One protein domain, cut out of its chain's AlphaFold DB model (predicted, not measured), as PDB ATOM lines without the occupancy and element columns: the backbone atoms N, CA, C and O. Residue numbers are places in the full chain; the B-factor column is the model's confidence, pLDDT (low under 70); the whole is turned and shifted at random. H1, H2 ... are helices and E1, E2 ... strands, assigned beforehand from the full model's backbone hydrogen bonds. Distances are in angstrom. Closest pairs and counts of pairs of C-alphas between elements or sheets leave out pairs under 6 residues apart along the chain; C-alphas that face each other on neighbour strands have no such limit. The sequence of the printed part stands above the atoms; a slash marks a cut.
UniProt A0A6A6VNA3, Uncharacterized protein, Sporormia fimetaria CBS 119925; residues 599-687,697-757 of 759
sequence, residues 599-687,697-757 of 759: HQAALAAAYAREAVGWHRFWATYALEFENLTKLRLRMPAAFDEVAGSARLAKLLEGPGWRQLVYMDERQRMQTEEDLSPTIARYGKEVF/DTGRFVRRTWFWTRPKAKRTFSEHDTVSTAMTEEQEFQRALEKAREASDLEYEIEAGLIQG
ATOM      1  N   HIS A 599     -21.818  27.328   8.811       62.31
ATOM      2  CA  HIS A 599     -22.993  27.768   9.535       62.31
ATOM      3  C   HIS A 599     -23.149  29.299   9.581       62.31
ATOM      4  O   HIS A 599     -24.269  29.786   9.491       62.31
ATOM      5  N   GLN A 600     -22.079  30.080   9.752       68.69
ATOM      6  CA  GLN A 600     -22.165  31.545   9.694       68.69
ATOM      7  C   GLN A 600     -22.573  32.027   8.302       68.69
ATOM      8  O   GLN A 600     -23.418  32.915   8.210       68.69
ATOM      9  N   ALA A 601     -22.049  31.405   7.245       73.62
ATOM     10  CA  ALA A 601     -22.468  31.694   5.879       73.62
ATOM     11  C   ALA A 601     -23.929  31.280   5.629       73.62
ATOM     12  O   ALA A 601     -24.718  32.093   5.160       73.62
ATOM     13  N   ALA A 602     -24.336  30.089   6.072       73.94
ATOM     14  CA  ALA A 602     -25.714  29.605   5.988       73.94
ATOM     15  C   ALA A 602     -26.705  30.479   6.762       73.94
ATOM     16  O   ALA A 602     -27.824  30.738   6.314       73.94
ATOM     17  N   LEU A 603     -26.300  30.969   7.933       69.69
ATOM     18  CA  LEU A 603     -27.099  31.862   8.758       69.69
ATOM     19  C   LEU A 603     -27.206  33.254   8.121       69.69
ATOM     20  O   LEU A 603     -28.302  33.811   8.059       69.69
ATOM     21  N   ALA A 604     -26.106  33.794   7.587       75.38
ATOM     22  CA  ALA A 604     -26.117  35.033   6.812       75.38
ATOM     23  C   ALA A 604     -27.022  34.906   5.574       75.38
ATOM     24  O   ALA A 604     -27.858  35.778   5.334       75.38
ATOM     25  N   ALA A 605     -26.943  33.785   4.854       77.38
ATOM     26  CA  ALA A 605     -27.809  33.471   3.726       77.38
ATOM     27  C   ALA A 605     -29.279  33.350   4.151       77.38
ATOM     28  O   ALA A 605     -30.162  33.917   3.509       77.38
ATOM     29  N   ALA A 606     -29.568  32.679   5.269       76.75
ATOM     30  CA  ALA A 606     -30.915  32.584   5.823       76.75
ATOM     31  C   ALA A 606     -31.487  33.962   6.191       76.75
ATOM     32  O   ALA A 606     -32.627  34.254   5.827       76.75
ATOM     33  N   TYR A 607     -30.703  34.831   6.832       78.44
ATOM     34  CA  TYR A 607     -31.136  36.188   7.168       78.44
ATOM     35  C   TYR A 607     -31.313  37.082   5.950       78.44
ATOM     36  O   TYR A 607     -32.268  37.857   5.906       78.44
ATOM     37  N   ALA A 608     -30.448  36.958   4.946       80.00
ATOM     38  CA  ALA A 608     -30.609  37.674   3.691       80.00
ATOM     39  C   ALA A 608     -31.877  37.210   2.948       80.00
ATOM     40  O   ALA A 608     -32.667  38.039   2.495       80.00
ATOM     41  N   ARG A 609     -32.158  35.895   2.915       81.69
ATOM     42  CA  ARG A 609     -33.418  35.339   2.383       81.69
ATOM     43  C   ARG A 609     -34.639  35.839   3.162       81.69
ATOM     44  O   ARG A 609     -35.648  36.203   2.555       81.69
ATOM     45  N   GLU A 610     -34.558  35.898   4.490       81.94
ATOM     46  CA  GLU A 610     -35.632  36.436   5.328       81.94
ATOM     47  C   GLU A 610     -35.854  37.936   5.063       81.94
ATOM     48  O   GLU A 610     -37.000  38.366   4.918       81.94
ATOM     49  N   ALA A 611     -34.786  38.727   4.910       83.44
ATOM     50  CA  ALA A 611     -34.865  40.148   4.567       83.44
ATOM     51  C   ALA A 611     -35.570  40.382   3.217       83.44
ATOM     52  O   ALA A 611     -36.416  41.272   3.118       83.44
ATOM     53  N   VAL A 612     -35.319  39.537   2.208       84.38
ATOM     54  CA  VAL A 612     -36.062  39.546   0.931       84.38
ATOM     55  C   VAL A 612     -37.555  39.273   1.155       84.38
ATOM     56  O   VAL A 612     -38.408  39.928   0.549       84.38
ATOM     57  N   GLY A 613     -37.897  38.331   2.038       82.50
ATOM     58  CA  GLY A 613     -39.284  38.050   2.421       82.50
ATOM     59  C   GLY A 613     -39.977  39.262   3.053       82.50
ATOM     60  O   GLY A 613     -41.089  39.618   2.656       82.50
ATOM     61  N   TRP A 614     -39.292  39.940   3.976       86.56
ATOM     62  CA  TRP A 614     -39.764  41.185   4.588       86.56
ATOM     63  C   TRP A 614     -39.959  42.302   3.562       86.56
ATOM     64  O   TRP A 614     -40.974  42.999   3.608       86.56
ATOM     65  N   HIS A 615     -39.047  42.433   2.600       86.88
ATOM     66  CA  HIS A 615     -39.175  43.404   1.518       86.88
ATOM     67  C   HIS A 615     -40.410  43.142   0.657       86.88
ATOM     68  O   HIS A 615     -41.203  44.051   0.435       86.88
ATOM     69  N   ARG A 616     -40.651  41.896   0.230       86.00
ATOM     70  CA  ARG A 616     -41.861  41.545  -0.542       86.00
ATOM     71  C   ARG A 616     -43.141  41.858   0.222       86.00
ATOM     72  O   ARG A 616     -44.102  42.369  -0.358       86.00
ATOM     73  N   PHE A 617     -43.156  41.551   1.517       90.06
ATOM     74  CA  PHE A 617     -44.297  41.830   2.377       90.06
ATOM     75  C   PHE A 617     -44.601  43.333   2.427       90.06
ATOM     76  O   PHE A 617     -45.732  43.737   2.164       90.06
ATOM     77  N   TRP A 618     -43.602  44.169   2.715       92.31
ATOM     78  CA  TRP A 618     -43.810  45.614   2.814       92.31
ATOM     79  C   TRP A 618     -44.084  46.276   1.470       92.31
ATOM     80  O   TRP A 618     -44.997  47.101   1.395       92.31
ATOM     81  N   ALA A 619     -43.408  45.843   0.408       88.25
ATOM     82  CA  ALA A 619     -43.716  46.251  -0.953       88.25
ATOM     83  C   ALA A 619     -45.202  46.036  -1.258       88.25
ATOM     84  O   ALA A 619     -45.863  46.908  -1.806       88.25
ATOM     85  N   THR A 620     -45.760  44.893  -0.869       90.69
ATOM     86  CA  THR A 620     -47.146  44.554  -1.207       90.69
ATOM     87  C   THR A 620     -48.144  45.297  -0.324       90.69
ATOM     88  O   THR A 620     -49.055  45.942  -0.831       90.69
ATOM     89  N   TYR A 621     -47.963  45.236   0.997       91.81
ATOM     90  CA  TYR A 621     -49.041  45.538   1.941       91.81
ATOM     91  C   TYR A 621     -48.888  46.863   2.684       91.81
ATOM     92  O   TYR A 621     -49.847  47.298   3.321       91.81
ATOM     93  N   ALA A 622     -47.720  47.523   2.650       92.56
ATOM     94  CA  ALA A 622     -47.481  48.682   3.514       92.56
ATOM     95  C   ALA A 622     -48.560  49.763   3.345       92.56
ATOM     96  O   ALA A 622     -49.141  50.202   4.334       92.56
ATOM     97  N   LEU A 623     -48.878  50.143   2.105       93.12
ATOM     98  CA  LEU A 623     -49.845  51.206   1.813       93.12
ATOM     99  C   LEU A 623     -51.309  50.781   2.046       93.12
ATOM    100  O   LEU A 623     -52.182  51.636   2.133       93.12
ATOM    101  N   GLU A 624     -51.596  49.492   2.233       91.88
ATOM    102  CA  GLU A 624     -52.949  49.015   2.561       91.88
ATOM    103  C   GLU A 624     -53.289  49.203   4.051       91.88
ATOM    104  O   GLU A 624     -54.455  49.196   4.457       91.88
ATOM    105  N   PHE A 625     -52.282  49.431   4.902       90.94
ATOM    106  CA  PHE A 625     -52.451  49.593   6.345       90.94
ATOM    107  C   PHE A 625     -52.962  50.987   6.752       90.94
ATOM    108  O   PHE A 625     -52.409  51.622   7.650       90.94
ATOM    109  N   GLU A 626     -54.060  51.460   6.159       91.00
ATOM    110  CA  GLU A 626     -54.634  52.805   6.357       91.00
ATOM    111  C   GLU A 626     -55.028  53.107   7.818       91.00
ATOM    112  O   GLU A 626     -54.893  54.236   8.302       91.00
ATOM    113  N   ASN A 627     -55.473  52.080   8.549       90.25
ATOM    114  CA  ASN A 627     -56.013  52.194   9.910       90.25
ATOM    115  C   ASN A 627     -55.031  51.753  11.012       90.25
ATOM    116  O   ASN A 627     -55.409  51.668  12.183       90.25
ATOM    117  N   LEU A 628     -53.777  51.447  10.667       89.69
ATOM    118  CA  LEU A 628     -52.796  50.975  11.645       89.69
ATOM    119  C   LEU A 628     -52.434  52.098  12.632       89.69
ATOM    120  O   LEU A 628     -51.998  53.174  12.238       89.69
ATOM    121  N   THR A 629     -52.633  51.853  13.927       90.94
ATOM    122  CA  THR A 629     -52.335  52.819  15.005       90.94
ATOM    123  C   THR A 629     -51.063  52.476  15.772       90.94
ATOM    124  O   THR A 629     -50.535  53.295  16.523       90.94
ATOM    125  N   LYS A 630     -50.565  51.252  15.598       92.12
ATOM    126  CA  LYS A 630     -49.373  50.737  16.253       92.12
ATOM    127  C   LYS A 630     -48.750  49.660  15.385       92.12
ATOM    128  O   LYS A 630     -49.437  48.725  14.992       92.12
ATOM    129  N   LEU A 631     -47.453  49.776  15.148       91.50
ATOM    130  CA  LEU A 631     -46.673  48.818  14.384       91.50
ATOM    131  C   LEU A 631     -45.568  48.274  15.285       91.50
ATOM    132  O   LEU A 631     -44.787  49.047  15.831       91.50
ATOM    133  N   ARG A 632     -45.529  46.956  15.490       90.00
ATOM    134  CA  ARG A 632     -44.463  46.272  16.230       90.00
ATOM    135  C   ARG A 632     -43.819  45.266  15.302       90.00
ATOM    136  O   ARG A 632     -44.479  44.299  14.940       90.00
ATOM    137  N   LEU A 633     -42.564  45.496  14.953       87.88
ATOM    138  CA  LEU A 633     -41.809  44.636  14.059       87.88
ATOM    139  C   LEU A 633     -40.599  44.066  14.758       87.88
ATOM    140  O   LEU A 633     -39.973  44.739  15.573       87.88
ATOM    141  N   ARG A 634     -40.305  42.820  14.408       88.62
ATOM    142  CA  ARG A 634     -39.045  42.137  14.651       88.62
ATOM    143  C   ARG A 634     -38.589  41.648  13.285       88.62
ATOM    144  O   ARG A 634     -39.244  40.769  12.741       88.62
ATOM    145  N   MET A 635     -37.545  42.246  12.734       86.25
ATOM    146  CA  MET A 635     -37.078  41.961  11.372       86.25
ATOM    147  C   MET A 635     -35.551  41.887  11.332       86.25
ATOM    148  O   MET A 635     -34.921  42.470  12.215       86.25
ATOM    149  N   PRO A 636     -34.946  41.167  10.374       84.56
ATOM    150  CA  PRO A 636     -33.493  41.104  10.242       84.56
ATOM    151  C   PRO A 636     -32.906  42.510  10.060       84.56
ATOM    152  O   PRO A 636     -33.437  43.287   9.277       84.56
ATOM    153  N   ALA A 637     -31.809  42.854  10.730       82.50
ATOM    154  CA  ALA A 637     -31.124  44.137  10.552       82.50
ATOM    155  C   ALA A 637     -30.572  44.292   9.131       82.50
ATOM    156  O   ALA A 637     -30.507  45.404   8.622       82.50
ATOM    157  N   ALA A 638     -30.270  43.175   8.457       80.31
ATOM    158  CA  ALA A 638     -29.928  43.166   7.038       80.31
ATOM    159  C   ALA A 638     -30.997  43.875   6.186       80.31
ATOM    160  O   ALA A 638     -30.658  44.490   5.183       80.31
ATOM    161  N   PHE A 639     -32.269  43.870   6.611       81.19
ATOM    162  CA  PHE A 639     -33.337  44.637   5.971       81.19
ATOM    163  C   PHE A 639     -33.060  46.151   5.965       81.19
ATOM    164  O   PHE A 639     -33.342  46.815   4.973       81.19
ATOM    165  N   ASP A 640     -32.458  46.696   7.028       78.44
ATOM    166  CA  ASP A 640     -32.069  48.110   7.099       78.44
ATOM    167  C   ASP A 640     -30.866  48.420   6.185       78.44
ATOM    168  O   ASP A 640     -30.788  49.492   5.588       78.44
ATOM    169  N   GLU A 641     -29.941  47.469   6.030       71.69
ATOM    170  CA  GLU A 641     -28.745  47.617   5.186       71.69
ATOM    171  C   GLU A 641     -29.031  47.537   3.683       71.69
ATOM    172  O   GLU A 641     -28.182  47.910   2.865       71.69
ATOM    173  N   VAL A 642     -30.200  47.021   3.296       60.88
ATOM    174  CA  VAL A 642     -30.676  47.053   1.907       60.88
ATOM    175  C   VAL A 642     -31.630  48.232   1.655       60.88
ATOM    176  O   VAL A 642     -32.444  48.185   0.746       60.88
ATOM    177  N   ALA A 643     -31.495  49.310   2.439       60.59
ATOM    178  CA  ALA A 643     -32.304  50.536   2.386       60.59
ATOM    179  C   ALA A 643     -33.770  50.403   2.858       60.59
ATOM    180  O   ALA A 643     -34.477  51.407   2.945       60.59
ATOM    181  N   GLY A 644     -34.198  49.219   3.310       75.44
ATOM    182  CA  GLY A 644     -35.552  48.977   3.805       75.44
ATOM    183  C   GLY A 644     -36.553  48.750   2.672       75.44
ATOM    184  O   GLY A 644     -36.241  48.087   1.697       75.44
ATOM    185  N   SER A 645     -37.782  49.239   2.851       86.06
ATOM    186  CA  SER A 645     -38.827  49.252   1.820       86.06
ATOM    187  C   SER A 645     -39.338  50.680   1.699       86.06
ATOM    188  O   SER A 645     -39.845  51.235   2.685       86.06
ATOM    189  N   ALA A 646     -39.235  51.277   0.513       88.75
ATOM    190  CA  ALA A 646     -39.759  52.604   0.206       88.75
ATOM    191  C   ALA A 646     -41.237  52.756   0.603       88.75
ATOM    192  O   ALA A 646     -41.651  53.802   1.110       88.75
ATOM    193  N   ARG A 647     -42.046  51.703   0.451       90.69
ATOM    194  CA  ARG A 647     -43.457  51.700   0.868       90.69
ATOM    195  C   ARG A 647     -43.644  51.624   2.380       90.69
ATOM    196  O   ARG A 647     -44.541  52.287   2.903       90.69
ATOM    197  N   LEU A 648     -42.803  50.888   3.112       91.94
ATOM    198  CA  LEU A 648     -42.786  50.958   4.581       91.94
ATOM    199  C   LEU A 648     -42.347  52.345   5.058       91.94
ATOM    200  O   LEU A 648     -42.966  52.903   5.966       91.94
ATOM    201  N   ALA A 649     -41.319  52.923   4.436       90.31
ATOM    202  CA  ALA A 649     -40.887  54.284   4.720       90.31
ATOM    203  C   ALA A 649     -42.044  55.261   4.491       90.31
ATOM    204  O   ALA A 649     -42.354  56.040   5.386       90.31
ATOM    205  N   LYS A 650     -42.772  55.133   3.374       92.44
ATOM    206  CA  LYS A 650     -43.957  55.942   3.063       92.44
ATOM    207  C   LYS A 650     -45.111  55.744   4.047       92.44
ATOM    208  O   LYS A 650     -45.766  56.707   4.433       92.44
ATOM    209  N   LEU A 651     -45.351  54.511   4.496       90.69
ATOM    210  CA  LEU A 651     -46.347  54.199   5.527       90.69
ATOM    211  C   LEU A 651     -46.038  54.915   6.850       90.69
ATOM    212  O   LEU A 651     -46.964  55.334   7.560       90.69
ATOM    213  N   LEU A 652     -44.748  54.993   7.186       91.19
ATOM    214  CA  LEU A 652     -44.210  55.621   8.389       91.19
ATOM    215  C   LEU A 652     -43.964  57.130   8.216       91.19
ATOM    216  O   LEU A 652     -43.853  57.846   9.211       91.19
ATOM    217  N   GLU A 653     -43.945  57.622   6.977       85.00
ATOM    218  CA  GLU A 653     -43.795  59.026   6.616       85.00
ATOM    219  C   GLU A 653     -45.077  59.787   6.979       85.00
ATOM    220  O   GLU A 653     -46.132  59.674   6.357       85.00
ATOM    221  N   GLY A 654     -45.011  60.563   8.056       80.50
ATOM    222  CA  GLY A 654     -46.100  61.441   8.448       80.50
ATOM    223  C   GLY A 654     -45.979  61.906   9.895       80.50
ATOM    224  O   GLY A 654     -45.489  61.172  10.752       80.50
ATOM    225  N   PRO A 655     -46.502  63.099  10.228       79.69
ATOM    226  CA  PRO A 655     -46.351  63.709  11.554       79.69
ATOM    227  C   PRO A 655     -47.076  62.953  12.682       79.69
ATOM    228  O   PRO A 655     -47.070  63.399  13.830       79.69
ATOM    229  N   GLY A 656     -47.779  61.865  12.359       82.75
ATOM    230  CA  GLY A 656     -48.457  61.026  13.332       82.75
ATOM    231  C   GLY A 656     -47.620  59.853  13.831       82.75
ATOM    232  O   GLY A 656     -47.885  59.407  14.937       82.75
ATOM    233  N   TRP A 657     -46.620  59.348  13.103       87.94
ATOM    234  CA  TRP A 657     -45.825  58.228  13.611       87.94
ATOM    235  C   TRP A 657     -44.722  58.717  14.537       87.94
ATOM    236  O   TRP A 657     -43.994  59.661  14.242       87.94
ATOM    237  N   ARG A 658     -44.576  58.036  15.671       86.56
ATOM    238  CA  ARG A 658     -43.411  58.156  16.541       86.56
ATOM    239  C   ARG A 658     -42.855  56.772  16.808       86.56
ATOM    240  O   ARG A 658     -43.598  55.861  17.174       86.56
ATOM    241  N   GLN A 659     -41.553  56.617  16.627       88.00
ATOM    242  CA  GLN A 659     -40.851  55.417  17.053       88.00
ATOM    243  C   GLN A 659     -40.699  55.478  18.575       88.00
ATOM    244  O   GLN A 659     -40.114  56.413  19.111       88.00
ATOM    245  N   LEU A 660     -41.304  54.522  19.278       80.69
ATOM    246  CA  LEU A 660     -41.223  54.409  20.735       80.69
ATOM    247  C   LEU A 660     -39.991  53.624  21.167       80.69
ATOM    248  O   LEU A 660     -39.396  53.930  22.190       80.69
ATOM    249  N   VAL A 661     -39.679  52.564  20.421       75.31
ATOM    250  CA  VAL A 661     -38.625  51.612  20.767       75.31
ATOM    251  C   VAL A 661     -37.891  51.243  19.493       75.31
ATOM    252  O   VAL A 661     -38.520  50.762  18.549       75.31
ATOM    253  N   TYR A 662     -36.584  51.467  19.495       78.50
ATOM    254  CA  TYR A 662     -35.622  50.722  18.697       78.50
ATOM    255  C   TYR A 662     -34.870  49.825  19.669       78.50
ATOM    256  O   TYR A 662     -34.445  50.296  20.720       78.50
ATOM    257  N   MET A 663     -34.759  48.545  19.361       70.25
ATOM    258  CA  MET A 663     -33.935  47.635  20.135       70.25
ATOM    259  C   MET A 663     -33.241  46.716  19.146       70.25
ATOM    260  O   MET A 663     -33.899  45.885  18.518       70.25
ATOM    261  N   ASP A 664     -31.936  46.895  18.991       69.31
ATOM    262  CA  ASP A 664     -31.099  45.919  18.308       69.31
ATOM    263  C   ASP A 664     -31.100  44.634  19.156       69.31
ATOM    264  O   ASP A 664     -30.727  44.642  20.330       69.31
ATOM    265  N   GLU A 665     -31.621  43.545  18.590       64.88
ATOM    266  CA  GLU A 665     -31.595  42.207  19.179       64.88
ATOM    267  C   GLU A 665     -30.275  41.478  18.898       64.88
ATOM    268  O   GLU A 665     -30.240  40.242  18.910       64.88
ATOM    269  N   ARG A 666     -29.149  42.197  18.787       58.19
ATOM    270  CA  ARG A 666     -27.923  41.679  19.415       58.19
ATOM    271  C   ARG A 666     -28.336  41.080  20.750       58.19
ATOM    272  O   ARG A 666     -29.210  41.634  21.423       58.19
ATOM    273  N   GLN A 667     -27.779  39.945  21.139       47.72
ATOM    274  CA  GLN A 667     -28.052  39.373  22.452       47.72
ATOM    275  C   GLN A 667     -27.559  40.358  23.546       47.72
ATOM    276  O   GLN A 667     -26.480  40.218  24.096       47.72
ATOM    277  N   ARG A 668     -28.357  41.403  23.819       46.16
ATOM    278  CA  ARG A 668     -28.195  42.556  24.715       46.16
ATOM    279  C   ARG A 668     -26.767  43.131  24.818       46.16
ATOM    280  O   ARG A 668     -26.064  42.805  25.775       46.16
ATOM    281  N   MET A 669     -26.426  44.091  23.950       46.44
ATOM    282  CA  MET A 669     -25.340  45.070  24.157       46.44
ATOM    283  C   MET A 669     -25.903  46.502  24.216       46.44
ATOM    284  O   MET A 669     -26.902  46.795  23.568       46.44
ATOM    285  N   GLN A 670     -25.291  47.356  25.036       43.53
ATOM    286  CA  GLN A 670     -25.635  48.769  25.251       43.53
ATOM    287  C   GLN A 670     -24.740  49.621  24.332       43.53
ATOM    288  O   GLN A 670     -23.527  49.423  24.368       43.53
ATOM    289  N   THR A 671     -25.291  50.505  23.488       47.25
ATOM    290  CA  THR A 671     -24.495  51.246  22.481       47.25
ATOM    291  C   THR A 671     -23.923  52.562  23.023       47.25
ATOM    292  O   THR A 671     -24.333  53.063  24.071       47.25
ATOM    293  N   GLU A 672     -22.968  53.160  22.304       43.88
ATOM    294  CA  GLU A 672     -22.442  54.501  22.610       43.88
ATOM    295  C   GLU A 672     -23.554  55.570  22.604       43.88
ATOM    296  O   GLU A 672     -23.544  56.496  23.418       43.88
ATOM    297  N   GLU A 673     -24.575  55.411  21.757       45.41
ATOM    298  CA  GLU A 673     -25.732  56.311  21.728       45.41
ATOM    299  C   GLU A 673     -26.594  56.199  22.993       45.41
ATOM    300  O   GLU A 673     -27.095  57.220  23.474       45.41
ATOM    301  N   ASP A 674     -26.688  55.006  23.596       46.31
ATOM    302  CA  ASP A 674     -27.335  54.800  24.900       46.31
ATOM    303  C   ASP A 674     -26.576  55.510  26.044       46.31
ATOM    304  O   ASP A 674     -27.145  55.797  27.103       46.31
ATOM    305  N   LEU A 675     -25.287  55.814  25.844       49.53
ATOM    306  CA  LEU A 675     -24.395  56.435  26.828       49.53
ATOM    307  C   LEU A 675     -24.164  57.933  26.586       49.53
ATOM    308  O   LEU A 675     -23.805  58.642  27.529       49.53
ATOM    309  N   SER A 676     -24.423  58.439  25.378       47.41
ATOM    310  CA  SER A 676     -24.157  59.825  24.958       47.41
ATOM    311  C   SER A 676     -24.730  60.908  25.901       47.41
ATOM    312  O   SER A 676     -23.996  61.835  26.264       47.41
ATOM    313  N   PRO A 677     -25.964  60.785  26.446       49.84
ATOM    314  CA  PRO A 677     -26.483  61.742  27.434       49.84
ATOM    315  C   PRO A 677     -25.736  61.719  28.781       49.84
ATOM    316  O   PRO A 677     -25.813  62.672  29.558       49.84
ATOM    317  N   THR A 678     -25.035  60.622  29.075       46.41
ATOM    318  CA  THR A 678     -24.355  60.348  30.352       46.41
ATOM    319  C   THR A 678     -22.866  60.706  30.293       46.41
ATOM    320  O   THR A 678     -22.327  61.222  31.275       46.41
ATOM    321  N   ILE A 679     -22.227  60.520  29.129       47.91
ATOM    322  CA  ILE A 679     -20.818  60.861  28.851       47.91
ATOM    323  C   ILE A 679     -20.554  62.364  29.039       47.91
ATOM    324  O   ILE A 679     -19.500  62.758  29.526       47.91
ATOM    325  N   ALA A 680     -21.534  63.225  28.747       48.81
ATOM    326  CA  ALA A 680     -21.396  64.669  28.943       48.81
ATOM    327  C   ALA A 680     -21.305  65.104  30.424       48.81
ATOM    328  O   ALA A 680     -20.941  66.246  30.701       48.81
ATOM    329  N   ARG A 681     -21.653  64.232  31.387       46.47
ATOM    330  CA  ARG A 681     -21.710  64.565  32.826       46.47
ATOM    331  C   ARG A 681     -20.553  64.027  33.660       46.47
ATOM    332  O   ARG A 681     -20.292  64.579  34.723       46.47
ATOM    333  N   TYR A 682     -19.881  62.978  33.207       45.06
ATOM    334  CA  TYR A 682     -18.765  62.359  33.915       45.06
ATOM    335  C   TYR A 682     -17.695  62.052  32.875       45.06
ATOM    336  O   TYR A 682     -18.007  61.417  31.873       45.06
ATOM    337  N   GLY A 683     -16.481  62.576  33.073       51.03
ATOM    338  CA  GLY A 683     -15.395  62.532  32.091       51.03
ATOM    339  C   GLY A 683     -15.221  61.166  31.415       51.03
ATOM    340  O   GLY A 683     -15.464  60.122  32.022       51.03
ATOM    341  N   LYS A 684     -14.790  61.206  30.148       46.78
ATOM    342  CA  LYS A 684     -14.690  60.077  29.205       46.78
ATOM    343  C   LYS A 684     -14.050  58.808  29.801       46.78
ATOM    344  O   LYS A 684     -14.473  57.705  29.480       46.78
ATOM    345  N   GLU A 685     -13.122  58.979  30.740       51.91
ATOM    346  CA  GLU A 685     -12.371  57.934  31.454       51.91
ATOM    347  C   GLU A 685     -13.243  56.954  32.269       51.91
ATOM    348  O   GLU A 685     -12.838  55.819  32.497       51.91
ATOM    349  N   VAL A 686     -14.456  57.341  32.693       50.94
ATOM    350  CA  VAL A 686     -15.383  56.439  33.421       50.94
ATOM    351  C   VAL A 686     -16.092  55.456  32.471       50.94
ATOM    352  O   VAL A 686     -16.679  54.469  32.920       50.94
ATOM    353  N   PHE A 687     -16.044  55.718  31.161       48.44
ATOM    354  CA  PHE A 687     -16.754  54.969  30.120       48.44
ATOM    355  C   PHE A 687     -15.825  54.295  29.098       48.44
ATOM    356  O   PHE A 687     -16.327  53.641  28.187       48.44
ATOM    357  N   ASP A 697     -20.162  38.714  13.165       53.16
ATOM    358  CA  ASP A 697     -21.510  39.214  12.905       53.16
ATOM    359  C   ASP A 697     -22.469  38.104  12.436       53.16
ATOM    360  O   ASP A 697     -22.704  37.906  11.247       53.16
ATOM    361  N   THR A 698     -23.020  37.314  13.362       51.41
ATOM    362  CA  THR A 698     -23.872  36.156  13.039       51.41
ATOM    363  C   THR A 698     -25.324  36.533  12.728       51.41
ATOM    364  O   THR A 698     -26.232  35.783  13.062       51.41
ATOM    365  N   GLY A 699     -25.559  37.690  12.109       59.09
ATOM    366  CA  GLY A 699     -26.885  38.178  11.744       59.09
ATOM    367  C   GLY A 699     -27.712  38.707  12.922       59.09
ATOM    368  O   GLY A 699     -27.792  38.128  14.004       59.09
ATOM    369  N   ARG A 700     -28.323  39.871  12.703       74.50
ATOM    370  CA  ARG A 700     -28.968  40.690  13.736       74.50
ATOM    371  C   ARG A 700     -30.464  40.769  13.454       74.50
ATOM    372  O   ARG A 700     -30.854  40.858  12.295       74.50
ATOM    373  N   PHE A 701     -31.310  40.785  14.481       79.19
ATOM    374  CA  PHE A 701     -32.702  41.234  14.354       79.19
ATOM    375  C   PHE A 701     -32.845  42.591  15.023       79.19
ATOM    376  O   PHE A 701     -32.199  42.855  16.023       79.19
ATOM    377  N   VAL A 702     -33.746  43.432  14.540       82.94
ATOM    378  CA  VAL A 702     -34.129  44.677  15.203       82.94
ATOM    379  C   VAL A 702     -35.597  44.604  15.598       82.94
ATOM    380  O   VAL A 702     -36.457  44.233  14.793       82.94
ATOM    381  N   ARG A 703     -35.914  44.980  16.842       83.81
ATOM    382  CA  ARG A 703     -37.285  45.295  17.248       83.81
ATOM    383  C   ARG A 703     -37.541  46.772  17.094       83.81
ATOM    384  O   ARG A 703     -36.858  47.606  17.683       83.81
ATOM    385  N   ARG A 704     -38.612  47.092  16.385       86.12
ATOM    386  CA  ARG A 704     -39.084  48.460  16.236       86.12
ATOM    387  C   ARG A 704     -40.547  48.547  16.622       86.12
ATOM    388  O   ARG A 704     -41.364  47.714  16.235       86.12
ATOM    389  N   THR A 705     -40.881  49.536  17.439       86.88
ATOM    390  CA  THR A 705     -42.268  49.851  17.782       86.88
ATOM    391  C   THR A 705     -42.567  51.277  17.376       86.88
ATOM    392  O   THR A 705     -42.012  52.202  17.963       86.88
ATOM    393  N   TRP A 706     -43.498  51.460  16.449       91.38
ATOM    394  CA  TRP A 706     -44.073  52.757  16.124       91.38
ATOM    395  C   TRP A 706     -45.494  52.851  16.663       91.38
ATOM    396  O   TRP A 706     -46.226  51.860  16.744       91.38
ATOM    397  N   PHE A 707     -45.898  54.057  17.034       90.94
ATOM    398  CA  PHE A 707     -47.266  54.378  17.420       90.94
ATOM    399  C   PHE A 707     -47.718  55.646  16.716       90.94
ATOM    400  O   PHE A 707     -46.937  56.574  16.508       90.94
ATOM    401  N   TRP A 708     -48.993  55.669  16.358       87.75
ATOM    402  CA  TRP A 708     -49.628  56.808  15.730       87.75
ATOM    403  C   TRP A 708     -50.210  57.730  16.809       87.75
ATOM    404  O   TRP A 708     -51.072  57.328  17.590       87.75
ATOM    405  N   THR A 709     -49.736  58.970  16.889       86.50
ATOM    406  CA  THR A 709     -50.087  59.936  17.939       86.50
ATOM    407  C   THR A 709     -51.365  60.710  17.672       86.50
ATOM    408  O   THR A 709     -51.851  61.396  18.570       86.50
ATOM    409  N   ARG A 710     -51.907  60.664  16.451       80.44
ATOM    410  CA  ARG A 710     -53.109  61.424  16.094       80.44
ATOM    411  C   ARG A 710     -54.356  60.548  16.254       80.44
ATOM    412  O   ARG A 710     -54.441  59.505  15.608       80.44
ATOM    413  N   PRO A 711     -55.351  60.943  17.067       71.31
ATOM    414  CA  PRO A 711     -56.575  60.166  17.199       71.31
ATOM    415  C   PRO A 711     -57.332  60.122  15.862       71.31
ATOM    416  O   PRO A 711     -57.732  61.158  15.342       71.31
ATOM    417  N   LYS A 712     -57.559  58.912  15.337       64.38
ATOM    418  CA  LYS A 712     -58.606  58.579  14.346       64.38
ATOM    419  C   LYS A 712     -58.557  59.250  12.957       64.38
ATOM    420  O   LYS A 712     -59.545  59.168  12.234       64.38
ATOM    421  N   ALA A 713     -57.448  59.853  12.532       73.56
ATOM    422  CA  ALA A 713     -57.304  60.244  11.126       73.56
ATOM    423  C   ALA A 713     -57.036  58.995  10.268       73.56
ATOM    424  O   ALA A 713     -55.994  58.357  10.432       73.56
ATOM    425  N   LYS A 714     -57.979  58.640   9.384       80.31
ATOM    426  CA  LYS A 714     -57.774  57.596   8.373       80.31
ATOM    427  C   LYS A 714     -56.675  58.064   7.420       80.31
ATOM    428  O   LYS A 714     -56.740  59.191   6.929       80.31
ATOM    429  N   ARG A 715     -55.659  57.233   7.189       85.06
ATOM    430  CA  ARG A 715     -54.635  57.531   6.182       85.06
ATOM    431  C   ARG A 715     -55.171  57.153   4.811       85.06
ATOM    432  O   ARG A 715     -55.844  56.140   4.678       85.06
ATOM    433  N   THR A 716     -54.887  57.985   3.825       89.56
ATOM    434  CA  THR A 716     -55.217  57.731   2.424       89.56
ATOM    435  C   THR A 716     -53.929  57.880   1.643       89.56
ATOM    436  O   THR A 716     -53.310  58.944   1.701       89.56
ATOM    437  N   PHE A 717     -53.521  56.824   0.955       92.50
ATOM    438  CA  PHE A 717     -52.386  56.865   0.041       92.50
ATOM    439  C   PHE A 717     -52.923  57.102  -1.364       92.50
ATOM    440  O   PHE A 717     -53.918  56.501  -1.770       92.50
ATOM    441  N   SER A 718     -52.319  58.045  -2.074       93.44
ATOM    442  CA  SER A 718     -52.702  58.356  -3.446       93.44
ATOM    443  C   SER A 718     -52.113  57.330  -4.412       93.44
ATOM    444  O   SER A 718     -51.105  56.684  -4.126       93.44
ATOM    445  N   GLU A 719     -52.694  57.223  -5.606       91.88
ATOM    446  CA  GLU A 719     -52.098  56.446  -6.698       91.88
ATOM    447  C   GLU A 719     -50.671  56.929  -7.016       91.88
ATOM    448  O   GLU A 719     -49.777  56.125  -7.275       91.88
ATOM    449  N   HIS A 720     -50.419  58.235  -6.878       92.94
ATOM    450  CA  HIS A 720     -49.085  58.810  -6.999       92.94
ATOM    451  C   HIS A 720     -48.101  58.257  -5.951       92.94
ATOM    452  O   HIS A 720     -46.943  58.019  -6.283       92.94
ATOM    453  N   ASP A 721     -48.518  58.009  -4.704       90.81
ATOM    454  CA  ASP A 721     -47.652  57.401  -3.678       90.81
ATOM    455  C   ASP A 721     -47.283  55.957  -4.046       90.81
ATOM    456  O   ASP A 721     -46.133  55.543  -3.895       90.81
ATOM    457  N   THR A 722     -48.232  55.207  -4.607       89.81
ATOM    458  CA  THR A 722     -48.000  53.844  -5.105       89.81
ATOM    459  C   THR A 722     -47.023  53.825  -6.281       89.81
ATOM    460  O   THR A 722     -46.124  52.981  -6.308       89.81
ATOM    461  N   VAL A 723     -47.177  54.752  -7.236       91.06
ATOM    462  CA  VAL A 723     -46.326  54.859  -8.434       91.06
ATOM    463  C   VAL A 723     -44.930  55.381  -8.089       91.06
ATOM    464  O   VAL A 723     -43.937  54.811  -8.534       91.06
ATOM    465  N   SER A 724     -44.836  56.426  -7.263       90.75
ATOM    466  CA  SER A 724     -43.552  57.034  -6.880       90.75
ATOM    467  C   SER A 724     -42.682  56.104  -6.038       90.75
ATOM    468  O   SER A 724     -41.464  56.122  -6.184       90.75
ATOM    469  N   THR A 725     -43.287  55.252  -5.204       91.44
ATOM    470  CA  THR A 725     -42.541  54.249  -4.430       91.44
ATOM    471  C   THR A 725     -42.176  53.012  -5.247       91.44
ATOM    472  O   THR A 725     -41.165  52.393  -4.948       91.44
ATOM    473  N   ALA A 726     -42.935  52.656  -6.292       88.19
ATOM    474  CA  ALA A 726     -42.731  51.410  -7.041       88.19
ATOM    475  C   ALA A 726     -41.344  51.298  -7.696       88.19
ATOM    476  O   ALA A 726     -40.751  50.223  -7.678       88.19
ATOM    477  N   MET A 727     -40.818  52.392  -8.257       86.12
ATOM    478  CA  MET A 727     -39.502  52.373  -8.911       86.12
ATOM    479  C   MET A 727     -38.365  52.172  -7.900       86.12
ATOM    480  O   MET A 727     -37.445  51.402  -8.162       86.12
ATOM    481  N   THR A 728     -38.442  52.838  -6.745       87.50
ATOM    482  CA  THR A 728     -37.470  52.680  -5.653       87.50
ATOM    483  C   THR A 728     -37.567  51.286  -5.035       87.50
ATOM    484  O   THR A 728     -36.547  50.642  -4.826       87.50
ATOM    485  N   GLU A 729     -38.787  50.782  -4.839       87.50
ATOM    486  CA  GLU A 729     -39.047  49.454  -4.278       87.50
ATOM    487  C   GLU A 729     -38.457  48.342  -5.157       87.50
ATOM    488  O   GLU A 729     -37.888  47.387  -4.641       87.50
ATOM    489  N   GLU A 730     -38.540  48.465  -6.485       88.75
ATOM    490  CA  GLU A 730     -37.928  47.489  -7.393       88.75
ATOM    491  C   GLU A 730     -36.394  47.509  -7.292       88.75
ATOM    492  O   GLU A 730     -35.762  46.456  -7.256       88.75
ATOM    493  N   GLN A 731     -35.777  48.690  -7.187       87.06
ATOM    494  CA  GLN A 731     -34.322  48.810  -7.034       87.06
ATOM    495  C   GLN A 731     -33.829  48.231  -5.698       87.06
ATOM    496  O   GLN A 731     -32.838  47.499  -5.668       87.06
ATOM    497  N   GLU A 732     -34.530  48.527  -4.602       84.81
ATOM    498  CA  GLU A 732     -34.238  47.993  -3.266       84.81
ATOM    499  C   GLU A 732     -34.427  46.468  -3.226       84.81
ATOM    500  O   GLU A 732     -33.578  45.738  -2.703       84.81
ATOM    501  N   PHE A 733     -35.471  45.965  -3.890       85.25
ATOM    502  CA  PHE A 733     -35.743  44.538  -3.994       85.25
ATOM    503  C   PHE A 733     -34.646  43.785  -4.758       85.25
ATOM    504  O   PHE A 733     -34.187  42.738  -4.293       85.25
ATOM    505  N   GLN A 734     -34.189  44.314  -5.899       86.25
ATOM    506  CA  GLN A 734     -33.093  43.704  -6.661       86.25
ATOM    507  C   GLN A 734     -31.793  43.672  -5.852       86.25
ATOM    508  O   GLN A 734     -31.106  42.652  -5.833       86.25
ATOM    509  N   ARG A 735     -31.501  44.731  -5.090       82.88
ATOM    510  CA  ARG A 735     -30.336  44.772  -4.195       82.88
ATOM    511  C   ARG A 735     -30.435  43.755  -3.052       82.88
ATOM    512  O   ARG A 735     -29.426  43.168  -2.662       82.88
ATOM    513  N   ALA A 736     -31.637  43.522  -2.515       78.38
ATOM    514  CA  ALA A 736     -31.864  42.513  -1.477       78.38
ATOM    515  C   ALA A 736     -31.651  41.101  -2.033       78.38
ATOM    516  O   ALA A 736     -31.052  40.253  -1.372       78.38
ATOM    517  N   LEU A 737     -32.128  40.861  -3.259       81.50
ATOM    518  CA  LEU A 737     -31.931  39.604  -3.973       81.50
ATOM    519  C   LEU A 737     -30.457  39.337  -4.282       81.50
ATOM    520  O   LEU A 737     -30.022  38.201  -4.125       81.50
ATOM    521  N   GLU A 738     -29.703  40.351  -4.700       87.88
ATOM    522  CA  GLU A 738     -28.270  40.232  -4.984       87.88
ATOM    523  C   GLU A 738     -27.482  39.854  -3.725       87.88
ATOM    524  O   GLU A 738     -26.820  38.822  -3.719       87.88
ATOM    525  N   LYS A 739     -27.679  40.565  -2.607       81.06
ATOM    526  CA  LYS A 739     -27.063  40.205  -1.316       81.06
ATOM    527  C   LYS A 739     -27.442  38.800  -0.838       81.06
ATOM    528  O   LYS A 739     -26.620  38.089  -0.267       81.06
ATOM    529  N   ALA A 740     -28.698  38.391  -1.040       81.19
ATOM    530  CA  ALA A 740     -29.138  37.045  -0.684       81.19
ATOM    531  C   ALA A 740     -28.497  35.963  -1.562       81.19
ATOM    532  O   ALA A 740     -28.262  34.862  -1.067       81.19
ATOM    533  N   ARG A 741     -28.202  36.271  -2.832       84.62
ATOM    534  CA  ARG A 741     -27.433  35.392  -3.723       84.62
ATOM    535  C   ARG A 741     -25.978  35.314  -3.286       84.62
ATOM    536  O   ARG A 741     -25.535  34.214  -3.008       84.62
ATOM    537  N   GLU A 742     -25.302  36.445  -3.086       86.25
ATOM    538  CA  GLU A 742     -23.906  36.488  -2.617       86.25
ATOM    539  C   GLU A 742     -23.703  35.688  -1.320       86.25
ATOM    540  O   GLU A 742     -22.768  34.899  -1.206       86.25
ATOM    541  N   ALA A 743     -24.609  35.838  -0.348       80.00
ATOM    542  CA  ALA A 743     -24.543  35.079   0.898       80.00
ATOM    543  C   ALA A 743     -24.769  33.568   0.688       80.00
ATOM    544  O   ALA A 743     -24.147  32.757   1.369       80.00
ATOM    545  N   SER A 744     -25.645  33.194  -0.249       79.12
ATOM    546  CA  SER A 744     -25.907  31.794  -0.604       79.12
ATOM    547  C   SER A 744     -24.761  31.171  -1.405       79.12
ATOM    548  O   SER A 744     -24.495  29.984  -1.246       79.12
ATOM    549  N   ASP A 745     -24.092  31.952  -2.252       85.00
ATOM    550  CA  ASP A 745     -22.936  31.509  -3.028       85.00
ATOM    551  C   ASP A 745     -21.739  31.287  -2.093       85.00
ATOM    552  O   ASP A 745     -21.088  30.251  -2.171       85.00
ATOM    553  N   LEU A 746     -21.527  32.175  -1.113       80.44
ATOM    554  CA  LEU A 746     -20.519  31.986  -0.065       80.44
ATOM    555  C   LEU A 746     -20.807  30.757   0.817       80.44
ATOM    556  O   LEU A 746     -19.886  30.026   1.179       80.44
ATOM    557  N   GLU A 747     -22.078  30.520   1.172       83.25
ATOM    558  CA  GLU A 747     -22.518  29.290   1.853       83.25
ATOM    559  C   GLU A 747     -22.115  28.053   1.037       83.25
ATOM    560  O   GLU A 747     -21.475  27.149   1.573       83.25
ATOM    561  N   TYR A 748     -22.410  28.059  -0.264       82.25
ATOM    562  CA  TYR A 748     -22.098  26.959  -1.174       82.25
ATOM    563  C   TYR A 748     -20.589  26.745  -1.373       82.25
ATOM    564  O   TYR A 748     -20.128  25.606  -1.371       82.25
ATOM    565  N   GLU A 749     -19.803  27.812  -1.515       81.75
ATOM    566  CA  GLU A 749     -18.343  27.733  -1.661       81.75
ATOM    567  C   GLU A 749     -17.681  27.119  -0.423       81.75
ATOM    568  O   GLU A 749     -16.824  26.240  -0.543       81.75
ATOM    569  N   ILE A 750     -18.113  27.528   0.775       74.62
ATOM    570  CA  ILE A 750     -17.605  26.964   2.030       74.62
ATOM    571  C   ILE A 750     -18.039  25.498   2.177       74.62
ATOM    572  O   ILE A 750     -17.244  24.667   2.619       74.62
ATOM    573  N   GLU A 751     -19.273  25.154   1.796       74.19
ATOM    574  CA  GLU A 751     -19.759  23.768   1.806       74.19
ATOM    575  C   GLU A 751     -18.944  22.885   0.851       74.19
ATOM    576  O   GLU A 751     -18.494  21.803   1.232       74.19
ATOM    577  N   ALA A 752     -18.690  23.369  -0.367       77.00
ATOM    578  CA  ALA A 752     -17.911  22.664  -1.375       77.00
ATOM    579  C   ALA A 752     -16.458  22.432  -0.927       77.00
ATOM    580  O   ALA A 752     -15.959  21.314  -1.063       77.00
ATOM    581  N   GLY A 753     -15.808  23.441  -0.332       76.00
ATOM    582  CA  GLY A 753     -14.449  23.317   0.205       76.00
ATOM    583  C   GLY A 753     -14.342  22.283   1.332       76.00
ATOM    584  O   GLY A 753     -13.392  21.498   1.365       76.00
ATOM    585  N   LEU A 754     -15.352  22.214   2.210       69.06
ATOM    586  CA  LEU A 754     -15.428  21.204   3.273       69.06
ATOM    587  C   LEU A 754     -15.630  19.786   2.720       69.06
ATOM    588  O   LEU A 754     -15.009  18.847   3.209       69.06
ATOM    589  N   ILE A 755     -16.466  19.617   1.688       69.69
ATOM    590  CA  ILE A 755     -16.695  18.312   1.043       69.69
ATOM    591  C   ILE A 755     -15.433  17.818   0.320       69.69
ATOM    592  O   ILE A 755     -15.163  16.618   0.299       69.69
ATOM    593  N   GLN A 756     -14.659  18.729  -0.272       78.62
ATOM    594  CA  GLN A 756     -13.439  18.403  -1.017       78.62
ATOM    595  C   GLN A 756     -12.206  18.212  -0.118       78.62
ATOM    596  O   GLN A 756     -11.183  17.721  -0.593       78.62
ATOM    597  N   GLY A 757     -12.295  18.546   1.175       64.69
ATOM    598  CA  GLY A 757     -11.179  18.455   2.123       64.69
ATOM    599  C   GLY A 757     -10.075  19.492   1.883       64.69
ATOM    600  O   GLY A 757      -8.946  19.296   2.328       64.69
TER     601      GLY A 757
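What this domain is: This is residues 599 to 687 and 697 to 757 of the 759 residues of an uncharacterized protein of Sporormia fimetaria CBS 119925 (UniProt A0A6A6VNA3). A small three-stranded sheet, twisted but only just, lies beside two long antiparallel helices, H1 and H5, with H1 next to its E1 edge; short H3 packs on both helices, and H4 lies away beyond the E2 edge. The 150 printed residues hold H1 E1 H2 H3 E2 H4 E3 H5; the sheet runs E1 E3 E2, antiparallel, and the class is mixed. The whole is loose and flat, with a radius of gyration of the C-alphas of 19.2 A, spanning 63 by 51 by 20 A.

Where its parts are: The strands are E1, residues 630 to 636, E3, 701 to 708, 23.0 A long, and E2, 657 to 664, which bends by 55 degrees at residue 660. H1, residues 599 to 624, 37.4 A, starts at C-alpha 599 (-22.993, 27.768, 9.535) and has a kink near residue 618. H2 is 638 to 641, H3 646 to 652 and H4 672 to 679. H5, 719 to 756, 54.5 A, ends at C-alpha 756 (-13.439, 18.403, -1.017).

How they stand to each other: E1 and E3 are antiparallel, with N 633 and O 704 2.8 A apart; E3 and E2 likewise, with N 660 and O 705 at 2.8 A. E1, H2 H3, E2 form a split strand-helix-strand unit, two strands running the same way with E3 between them, its crossover right-handed. The hub H1 only grazes the sheet with residues 606 to 614. H1 and H5 touch at a shallow tilt of 14 degrees, opposite ways, the closest C-alphas being Ala 605 and Ala 743, 4.6 A. H3 touches H1 at C-alphas 648 and 622, 5.3 A, with residues 618 to 623 of H1 alone. H4 is apart from H1 and H5. Every O i to N i+4 pair is within hydrogen-bond range in H3; H1 has 20 of 22, H4 2 of 4, H5 32 of 34, and H2 is too short.

The domain as a whole: Residues 688 to 696 are not printed, a gap of 23.8 A between C-alphas 687 and 697. Of the links printed whole, none is long. Residues 680 to 686 and 752 to 757 stand free. Mean pLDDT of the printed part is 77.3, with residues 664 to 687 among those under 70.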